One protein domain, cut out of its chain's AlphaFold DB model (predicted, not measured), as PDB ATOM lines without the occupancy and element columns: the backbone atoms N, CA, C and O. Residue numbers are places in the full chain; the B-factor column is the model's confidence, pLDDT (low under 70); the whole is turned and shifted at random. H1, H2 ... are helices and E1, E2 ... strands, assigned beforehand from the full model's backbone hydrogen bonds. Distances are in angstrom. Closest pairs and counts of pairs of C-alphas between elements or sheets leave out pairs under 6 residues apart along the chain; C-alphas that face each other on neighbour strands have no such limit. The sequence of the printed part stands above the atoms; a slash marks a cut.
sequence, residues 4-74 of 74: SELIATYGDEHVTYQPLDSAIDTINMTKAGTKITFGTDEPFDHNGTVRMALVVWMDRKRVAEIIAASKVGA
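Overview. This is residues 4 to 74 of the 74 residues of an uncharacterized protein of Agrobacterium vitis (UniProt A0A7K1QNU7). The model is a long, thin rod, with helices H1 and H2 packed at a steep angle at one end, a two-strand ribbon of E1 and E4 in the middle, and a small hairpin of E2 and E3 at the far end. The chain runs out to that hairpin through a short link and returns through the long looping stretch 36 to 53, which holds a short pairing of its own. The printed part has 71 residues, with two named helices and four named strands in the order H1, E1, E2, E3, E4, H2; both sheets have two antiparallel strands, E1 - E4 and E2 - E3. The class is mixed, helices and strands, with under half of the residues, 34, in named elements. The whole is only just extended, close to loose, with a radius of gyration of the C-alphas of 16.8 A, and it spans 53 by 23 by 19 A.

Arrangement. H1, residues 4 to 10, touches H2, residues 60 to 72, which meets it with residues 62 to 66 alone. Their closest C-alphas are those of Tyr 10 and Val 63, 7.2 A apart. The two helices run opposite ways at a steep tilt of 65 degrees. E1, residues 16 to 19, is the antiparallel neighbour of E4, residues 54 to 57, with 153 degrees between their directions. C-alphas 17 and 56 face each other at 4.6 A, and N 18 and O 55 are within hydrogen-bond range at 2.9 A, as are N 57 and O 16 at 2.8 A. H1 and E4 are apart, and so are E1 and H2. E2, residues 28 to 30, and E3, residues 33 to 35, form a hairpin, antiparallel at 158 degrees, with N 30 and O 33 within hydrogen-bond range at 2.9 A. E2 and E3 are apart from both helices. In H1 and H2 every O i to N i+4 pair is within hydrogen-bond range.

Along the chain. H1 begins at C-alpha 4, (167.794, 186.403, 147.704), and is 9.8 A long. E1 measures 10.3 A, E2 6.3 A and E3 6.8 A; C-alpha 30, where E2 ends, is at (193.354, 157.633, 137.106). E4 is 9.8 A long. H2 is 18.9 A long and ends at C-alpha 72, (155.391, 180.579, 161.023).

Size, cuts and confidence. The C-alphas of Lys 31 and Gly 73, the two farthest apart, are 54.9 A from each other. The printed part has no cut and ends at residue 74, the chain's last. The link from E3 to E4 is long, with 18 residues; within it, residues 44 to 45 pair antiparallel with residues 48 to 49. The link from E1 to E2 is short, and the other links are tight. The mean pLDDT of the printed part is 70.2; residues 18 to 41, 44, 48, 53 and 73 to 74 are under 70.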
ATOM      1  N   SER A   4     167.685 184.946 147.547       86.00
ATOM      2  CA  SER A   4     167.794 186.403 147.704       86.00
ATOM      3  C   SER A   4     167.124 186.922 148.981       86.00
ATOM      4  O   SER A   4     167.658 187.802 149.642       86.00
ATOM      5  N   GLU A   5     165.974 186.355 149.353       86.31
ATOM      6  CA  GLU A   5     165.253 186.691 150.589       86.31
ATOM      7  C   GLU A   5     166.014 186.198 151.825       86.31
ATOM      8  O   GLU A   5     166.066 186.892 152.840       86.31
ATOM      9  N   LEU A   6     166.639 185.019 151.726       85.50
ATOM     10  CA  LEU A   6     167.480 184.471 152.787       85.50
ATOM     11  C   LEU A   6     168.697 185.361 153.042       85.50
ATOM     12  O   LEU A   6     168.923 185.739 154.185       85.50
ATOM     13  N   ILE A   7     169.432 185.735 151.992       88.38
ATOM     14  CA  ILE A   7     170.604 186.617 152.101       88.38
ATOM     15  C   ILE A   7     170.197 187.981 152.670       88.38
ATOM     16  O   ILE A   7     170.812 188.447 153.624       88.38
ATOM     17  N   ALA A   8     169.111 188.579 152.171       87.94
ATOM     18  CA  ALA A   8     168.618 189.862 152.675       87.94
ATOM     19  C   ALA A   8     168.207 189.814 154.159       87.94
ATOM     20  O   ALA A   8     168.393 190.787 154.882       87.94
ATOM     21  N   THR A   9     167.660 188.684 154.621       86.38
ATOM     22  CA  THR A   9     167.269 188.498 156.031       86.38
ATOM     23  C   THR A   9     168.468 188.163 156.925       86.38
ATOM     24  O   THR A   9     168.460 188.457 158.121       86.38
ATOM     25  N   TYR A  10     169.485 187.513 156.363       86.62
ATOM     26  CA  TYR A  10     170.687 187.087 157.071       86.62
ATOM     27  C   TYR A  10     171.713 188.225 157.232       86.62
ATOM     28  O   TYR A  10     172.354 188.294 158.278       86.62
ATOM     29  N   GLY A  11     171.811 189.125 156.248       84.81
ATOM     30  CA  GLY A  11     172.830 190.179 156.155       84.81
ATOM     31  C   GLY A  11     173.954 189.764 155.203       84.81
ATOM     32  O   GLY A  11     174.667 188.797 155.469       84.81
ATOM     33  N   ASP A  12     174.091 190.464 154.073       75.88
ATOM     34  CA  ASP A  12     175.031 190.130 152.986       75.88
ATOM     35  C   ASP A  12     176.499 190.185 153.441       75.88
ATOM     36  O   ASP A  12     177.325 189.372 153.032       75.88
ATOM     37  N   GLU A  13     176.807 191.065 154.395       80.69
ATOM     38  CA  GLU A  13     178.124 191.221 155.018       80.69
ATOM     39  C   GLU A  13     178.616 189.972 155.770       80.69
ATOM     40  O   GLU A  13     179.798 189.861 156.104       80.69
ATOM     41  N   HIS A  14     177.717 189.025 156.035       76.94
ATOM     42  CA  HIS A  14     178.003 187.776 156.731       76.94
ATOM     43  C   HIS A  14     177.958 186.549 155.810       76.94
ATOM     44  O   HIS A  14     178.081 185.418 156.292       76.94
ATOM     45  N   VAL A  15     177.784 186.751 154.503       80.50
ATOM     46  CA  VAL A  15     177.713 185.685 153.502       80.50
ATOM     47  C   VAL A  15     179.044 185.582 152.768       80.50
ATOM     48  O   VAL A  15     179.608 186.568 152.308       80.50
ATOM     49  N   THR A  16     179.565 184.365 152.637       78.56
ATOM     50  CA  THR A  16     180.727 184.095 151.781       78.56
ATOM     51  C   THR A  16     180.311 183.152 150.665       78.56
ATOM     52  O   THR A  16     179.603 182.175 150.909       78.56
ATOM     53  N   TYR A  17     180.755 183.424 149.440       75.69
ATOM     54  CA  TYR A  17     180.549 182.525 148.312       75.69
ATOM     55  C   TYR A  17     181.871 181.901 147.877       75.69
ATOM     56  O   TYR A  17     182.939 182.502 147.989       75.69
ATOM     57  N   GLN A  18     181.782 180.685 147.361       66.25
ATOM     58  CA  GLN A  18     182.903 179.958 146.798       66.25
ATOM     59  C   GLN A  18     182.456 179.347 145.467       66.25
ATOM     60  O   GLN A  18     181.498 178.564 145.449       66.25
ATOM     61  N   PRO A  19     183.110 179.689 144.341       67.19
ATOM     62  CA  PRO A  19     182.921 178.958 143.096       67.19
ATOM     63  C   PRO A  19     183.225 177.483 143.330       67.19
ATOM     64  O   PRO A  19     184.273 177.160 143.893       67.19
ATOM     65  N   LEU A  20     182.332 176.591 142.903       64.38
ATOM     66  CA  LEU A  20     182.508 175.158 143.143       64.38
ATOM     67  C   LEU A  20     183.825 174.637 142.533       64.38
ATOM     68  O   LEU A  20     184.504 173.823 143.151       64.38
ATOM     69  N   ASP A  21     184.248 175.213 141.406       56.84
ATOM     70  CA  ASP A  21     185.519 174.925 140.725       56.84
ATOM     71  C   ASP A  21     186.761 175.258 141.573       56.84
ATOM     72  O   ASP A  21     187.822 174.664 141.403       56.84
ATOM     73  N   SER A  22     186.628 176.189 142.521       50.28
ATOM     74  CA  SER A  22     187.684 176.580 143.470       50.28
ATOM     75  C   SER A  22     187.626 175.818 144.803       50.28
ATOM     76  O   SER A  22     188.488 176.012 145.658       50.28
ATOM     77  N   ALA A  23     186.607 174.974 145.000       48.38
ATOM     78  CA  ALA A  23     186.319 174.234 146.236       48.38
ATOM     79  C   ALA A  23     186.673 172.744 146.161       48.38
ATOM     80  O   ALA A  23     186.242 171.945 146.992       48.38
ATOM     81  N   ILE A  24     187.406 172.348 145.127       55.91
ATOM     82  CA  ILE A  24     187.673 170.948 144.832       55.91
ATOM     83  C   ILE A  24     188.815 170.442 145.728       55.91
ATOM     84  O   ILE A  24     189.982 170.708 145.459       55.91
ATOM     85  N   ASP A  25     188.479 169.663 146.759       46.88
ATOM     86  CA  ASP A  25     189.457 169.058 147.683       46.88
ATOM     87  C   ASP A  25     190.169 167.823 147.112       46.88
ATOM     88  O   ASP A  25     191.272 167.472 147.531       46.88
ATOM     89  N   THR A  26     189.540 167.089 146.191       46.25
ATOM     90  CA  THR A  26     190.141 165.872 145.628       46.25
ATOM     91  C   THR A  26     189.798 165.716 144.156       46.25
ATOM     92  O   THR A  26     188.654 165.483 143.773       46.25
ATOM     93  N   ILE A  27     190.836 165.799 143.331       50.97
ATOM     94  CA  ILE A  27     190.831 165.454 141.913       50.97
ATOM     95  C   ILE A  27     191.534 164.103 141.817       50.97
ATOM     96  O   ILE A  27     192.756 164.026 141.926       50.97
ATOM     97  N   ASN A  28     190.780 163.013 141.665       48.84
ATOM     98  CA  ASN A  28     191.401 161.696 141.525       48.84
ATOM     99  C   ASN A  28     191.681 161.405 140.047       48.84
ATOM    100  O   ASN A  28     190.760 161.045 139.315       48.84
ATOM    101  N   MET A  29     192.933 161.597 139.618       45.22
ATOM    102  CA  MET A  29     193.407 161.295 138.263       45.22
ATOM    103  C   MET A  29     193.828 159.828 138.150       45.22
ATOM    104  O   MET A  29     194.851 159.410 138.690       45.22
ATOM    105  N   THR A  30     193.063 159.045 137.397       57.38
ATOM    106  CA  THR A  30     193.354 157.633 137.106       57.38
ATOM    107  C   THR A  30     193.677 157.447 135.619       57.38
ATOM    108  O   THR A  30     193.352 158.308 134.804       57.38
ATOM    109  N   LYS A  31     194.252 156.298 135.214       48.06
ATOM    110  CA  LYS A  31     194.450 155.959 133.781       48.06
ATOM    111  C   LYS A  31     193.142 155.935 132.964       48.06
ATOM    112  O   LYS A  31     193.206 155.901 131.743       48.06
ATOM    113  N   ALA A  32     191.988 155.952 133.634       50.72
ATOM    114  CA  ALA A  32     190.657 155.997 133.040       50.72
ATOM    115  C   ALA A  32     189.962 157.378 133.159       50.72
ATOM    116  O   ALA A  32     188.849 157.516 132.660       50.72
ATOM    117  N   GLY A  33     190.583 158.393 133.790       38.47
ATOM    118  CA  GLY A  33     190.057 159.766 133.899       38.47
ATOM    119  C   GLY A  33     190.067 160.376 135.314       38.47
ATOM    120  O   GLY A  33     190.515 159.738 136.271       38.47
ATOM    121  N   THR A  34     189.561 161.616 135.424       40.62
ATOM    122  CA  THR A  34     189.476 162.440 136.649       40.62
ATOM    123  C   THR A  34     188.082 162.386 137.287       40.62
ATOM    124  O   THR A  34     187.102 162.673 136.603       40.62
ATOM    125  N   LYS A  35     187.968 162.077 138.591       47.12
ATOM    126  CA  LYS A  35     186.673 162.011 139.310       47.12
ATOM    127  C   LYS A  35     186.502 163.138 140.343       47.12
ATOM    128  O   LYS A  35     187.270 163.200 141.298       47.12
ATOM    129  N   ILE A  36     185.450 163.947 140.171       51.97
ATOM    130  CA  ILE A  36     184.903 164.942 141.116       51.97
ATOM    131  C   ILE A  36     183.440 164.537 141.359       51.97
ATOM    132  O   ILE A  36     182.727 164.279 140.393       51.97
ATOM    133  N   THR A  37     182.993 164.376 142.613       58.59
ATOM    134  CA  THR A  37     181.661 163.796 142.899       58.59
ATOM    135  C   THR A  37     180.754 164.786 143.620       58.59
ATOM    136  O   THR A  37     180.865 164.972 144.827       58.59
ATOM    137  N   PHE A  38     179.812 165.361 142.877       54.75
ATOM    138  CA  PHE A  38     178.599 165.989 143.396       54.75
ATOM    139  C   PHE A  38     177.452 165.624 142.447       54.75
ATOM    140  O   PHE A  38     177.639 165.579 141.233       54.75
ATOM    141  N   GLY A  39     176.287 165.279 142.989       50.56
ATOM    142  CA  GLY A  39     175.104 165.016 142.172       50.56
ATOM    143  C   GLY A  39     174.465 166.337 141.765       50.56
ATOM    144  O   GLY A  39     174.243 167.189 142.622       50.56
ATOM    145  N   THR A  40     174.179 166.514 140.480       58.56
ATOM    146  CA  THR A  40     173.407 167.650 139.982       58.56
ATOM    147  C   THR A  40     172.464 167.177 138.885       58.56
ATOM    148  O   THR A  40     172.853 166.363 138.050       58.56
ATOM    149  N   ASP A  41     171.239 167.696 138.888       59.69
ATOM    150  CA  ASP A  41     170.273 167.506 137.797       59.69
ATOM    151  C   ASP A  41     170.516 168.516 136.654       59.69
ATOM    152  O   ASP A  41     169.724 168.621 135.716       59.69
ATOM    153  N   GLU A  42     171.594 169.304 136.748       72.00
ATOM    154  CA  GLU A  42     171.962 170.319 135.769       72.00
ATOM    155  C   GLU A  42     172.406 169.693 134.439       72.00
ATOM    156  O   GLU A  42     173.314 168.856 134.435       72.00
ATOM    157  N   PRO A  43     171.839 170.124 133.297       70.50
ATOM    158  CA  PRO A  43     172.318 169.707 131.985       70.50
ATOM    159  C   PRO A  43     173.793 170.076 131.759       70.50
ATOM    160  O   PRO A  43     174.275 171.103 132.238       70.50
ATOM    161  N   PHE A  44     174.502 169.254 130.984       69.62
ATOM    162  CA  PHE A  44     175.915 169.439 130.644       69.62
ATOM    163  C   PHE A  44     176.071 169.610 129.126       69.62
ATOM    164  O   PHE A  44     175.492 168.833 128.363       69.62
ATOM    165  N   ASP A  45     176.833 170.611 128.686       76.69
ATOM    166  CA  ASP A  45     177.193 170.853 127.285       76.69
ATOM    167  C   ASP A  45     178.707 170.655 127.046       76.69
ATOM    168  O   ASP A  45     179.433 170.161 127.905       76.69
ATOM    169  N   HIS A  46     179.213 170.997 125.855       73.19
ATOM    170  CA  HIS A  46     180.637 170.829 125.524       73.19
ATOM    171  C   HIS A  46     181.597 171.705 126.350       73.19
ATOM    172  O   HIS A  46     182.805 171.474 126.301       73.19
ATOM    173  N   ASN A  47     181.084 172.683 127.096       72.75
ATOM    174  CA  ASN A  47     181.850 173.628 127.902       72.75
ATOM    175  C   ASN A  47     181.686 173.412 129.415       72.75
ATOM    176  O   ASN A  47     182.398 174.058 130.183       72.75
ATOM    177  N   GLY A  48     180.788 172.529 129.866       68.25
ATOM    178  CA  GLY A  48     180.550 172.295 131.291       68.25
ATOM    179  C   GLY A  48     179.073 172.135 131.637       68.25
ATOM    180  O   GLY A  48     178.237 171.854 130.782       68.25
ATOM    181  N   THR A  49     178.728 172.329 132.911       72.12
ATOM    182  CA  THR A  49     177.324 172.500 133.302       72.12
ATOM    183  C   THR A  49     176.771 173.771 132.656       72.12
ATOM    184  O   THR A  49     177.426 174.813 132.680       72.12
ATOM    185  N   VAL A  50     175.552 173.712 132.112       75.19
ATOM    186  CA  VAL A  50     174.911 174.862 131.436       75.19
ATOM    187  C   VAL A  50     174.798 176.071 132.370       75.19
ATOM    188  O   VAL A  50     174.870 177.223 131.939       75.19
ATOM    189  N   ARG A  51     174.655 175.817 133.674       70.56
ATOM    190  CA  ARG A  51     174.706 176.829 134.729       70.56
ATOM    191  C   ARG A  51     175.932 176.625 135.614       70.56
ATOM    192  O   ARG A  51     176.295 175.502 135.955       70.56
ATOM    193  N   MET A  52     176.536 177.734 136.030       70.38
ATOM    194  CA  MET A  52     177.618 177.743 137.012       70.38
ATOM    195  C   MET A  52     177.062 177.483 138.414       70.38
ATOM    196  O   MET A  52     176.090 178.116 138.832       70.38
ATOM    197  N   ALA A  53     177.694 176.570 139.148       67.88
ATOM    198  CA  ALA A  53     177.354 176.290 140.534       67.88
ATOM    199  C   ALA A  53     178.141 177.197 141.494       67.88
ATOM    200  O   ALA A  53     179.345 177.415 141.339       67.88
ATOM    201  N   LEU A  54     177.453 177.684 142.525       70.94
ATOM    202  CA  LEU A  54     178.030 178.475 143.607       70.94
ATOM    203  C   LEU A  54     177.720 177.799 144.938       70.94
ATOM    204  O   LEU A  54     176.576 177.413 145.192       70.94
ATOM    205  N   VAL A  55     178.728 177.688 145.800       74.31
ATOM    206  CA  VAL A  55     178.546 177.292 147.197       74.31
ATOM    207  C   VAL A  55     178.432 178.561 148.030       74.31
ATOM    208  O   VAL A  55     179.277 179.448 147.927       74.31
ATOM    209  N   VAL A  56     177.383 178.655 148.847       80.06
ATOM    210  CA  VAL A  56     177.151 179.790 149.748       80.06
ATOM    211  C   VAL A  56     177.281 179.310 151.188       80.06
ATOM    212  O   VAL A  56     176.571 178.395 151.611       80.06
ATOM    213  N   TRP A  57     178.178 179.943 151.937       75.75
ATOM    214  CA  TRP A  57     178.442 179.654 153.340       75.75
ATOM    215  C   TRP A  57     177.762 180.693 154.231       75.75
ATOM    216  O   TRP A  57     177.926 181.898 154.046       75.75
ATOM    217  N   MET A  58     176.996 180.203 155.204       83.44
ATOM    218  CA  MET A  58     176.255 180.986 156.195       83.44
ATOM    219  C   MET A  58     176.276 180.241 157.537       83.44
ATOM    220  O   MET A  58     176.397 179.011 157.564       83.44
ATOM    221  N   ASP A  59     176.127 180.959 158.652       88.31
ATOM    222  CA  ASP A  59     176.027 180.352 159.978       88.31
ATOM    223  C   ASP A  59     174.788 179.460 160.067       88.31
ATOM    224  O   ASP A  59     173.644 179.874 159.849       88.31
ATOM    225  N   ARG A  60     175.030 178.200 160.425       78.75
ATOM    226  CA  ARG A  60     174.012 177.153 160.432       78.75
ATOM    227  C   ARG A  60     172.860 177.459 161.390       78.75
ATOM    228  O   ARG A  60     171.713 177.164 161.052       78.75
ATOM    229  N   LYS A  61     173.146 177.984 162.587       86.56
ATOM    230  CA  LYS A  61     172.115 178.224 163.611       86.56
ATOM    231  C   LYS A  61     171.234 179.391 163.195       86.56
ATOM    232  O   LYS A  61     170.011 179.270 163.214       86.56
ATOM    233  N   ARG A  62     171.855 180.465 162.715       87.88
ATOM    234  CA  ARG A  62     171.146 181.657 162.267       87.88
ATOM    235  C   ARG A  62     170.259 181.391 161.050       87.88
ATOM    236  O   ARG A  62     169.113 181.833 161.020       87.88
ATOM    237  N   VAL A  63     170.732 180.610 160.077       88.12
ATOM    238  CA  VAL A  63     169.902 180.190 158.934       88.12
ATOM    239  C   VAL A  63     168.705 179.352 159.391       88.12
ATOM    240  O   VAL A  63     167.591 179.560 158.905       88.12
ATOM    241  N   ALA A  64     168.897 178.432 160.342       87.56
ATOM    242  CA  ALA A  64     167.804 177.615 160.866       87.56
ATOM    243  C   ALA A  64     166.713 178.465 161.546       87.56
ATOM    244  O   ALA A  64     165.528 178.222 161.310       87.56
ATOM    245  N   GLU A  65     167.097 179.483 162.322       91.06
ATOM    246  CA  GLU A  65     166.166 180.445 162.932       91.06
ATOM    247  C   GLU A  65     165.355 181.207 161.878       91.06
ATOM    248  O   GLU A  65     164.129 181.274 161.971       91.06
ATOM    249  N   ILE A  66     166.025 181.738 160.851       89.69
ATOM    250  CA  ILE A  66     165.390 182.513 159.773       89.69
ATOM    251  C   ILE A  66     164.398 181.645 158.990       89.69
ATOM    252  O   ILE A  66     163.265 182.058 158.729       89.69
ATOM    253  N   ILE A  67     164.786 180.411 158.654       89.38
ATOM    254  CA  ILE A  67     163.903 179.474 157.953       89.38
ATOM    255  C   ILE A  67     162.705 179.106 158.830       89.38
ATOM    256  O   ILE A  67     161.579 179.085 158.330       89.38
ATOM    257  N   ALA A  68     162.910 178.829 160.120       90.25
ATOM    258  CA  ALA A  68     161.818 178.521 161.038       90.25
ATOM    259  C   ALA A  68     160.831 179.693 161.160       90.25
ATOM    260  O   ALA A  68     159.631 179.489 160.983       90.25
ATOM    261  N   ALA A  69     161.328 180.918 161.352       89.12
ATOM    262  CA  ALA A  69     160.505 182.124 161.427       89.12
ATOM    263  C   ALA A  69     159.685 182.348 160.143       89.12
ATOM    264  O   ALA A  69     158.505 182.689 160.208       89.12
ATOM    265  N   SER A  70     160.270 182.064 158.977       86.50
ATOM    266  CA  SER A  70     159.582 182.220 157.688       86.50
ATOM    267  C   SER A  70     158.429 181.247 157.448       86.50
ATOM    268  O   SER A  70     157.555 181.536 156.639       86.50
ATOM    269  N   LYS A  71     158.419 180.094 158.130       82.06
ATOM    270  CA  LYS A  71     157.334 179.103 158.042       82.06
ATOM    271  C   LYS A  71     156.174 179.405 158.987       82.06
ATOM    272  O   LYS A  71     155.093 178.877 158.782       82.06
ATOM    273  N   VAL A  72     156.410 180.201 160.029       73.31
ATOM    274  CA  VAL A  72     155.391 180.579 161.023       73.31
ATOM    275  C   VAL A  72     154.588 181.802 160.563       73.31
ATOM    276  O   VAL A  72     153.456 181.984 160.992       73.31
ATOM    277  N   GLY A  73     155.156 182.626 159.677       58.41
ATOM    278  CA  GLY A  73     154.494 183.797 159.093       58.41
ATOM    279  C   GLY A  73     153.895 183.592 157.695       58.41
ATOM    280  O   GLY A  73     153.607 184.596 157.046       58.41
ATOM    281  N   ALA A  74     153.763 182.347 157.218       51.59
ATOM    282  CA  ALA A  74     153.252 181.995 155.886       51.59
ATOM    283  C   ALA A  74     151.900 181.273 155.953       51.59
ATOM    284  O   ALA A  74     151.703 180.489 156.909       51.59
TER     285      ALA A  74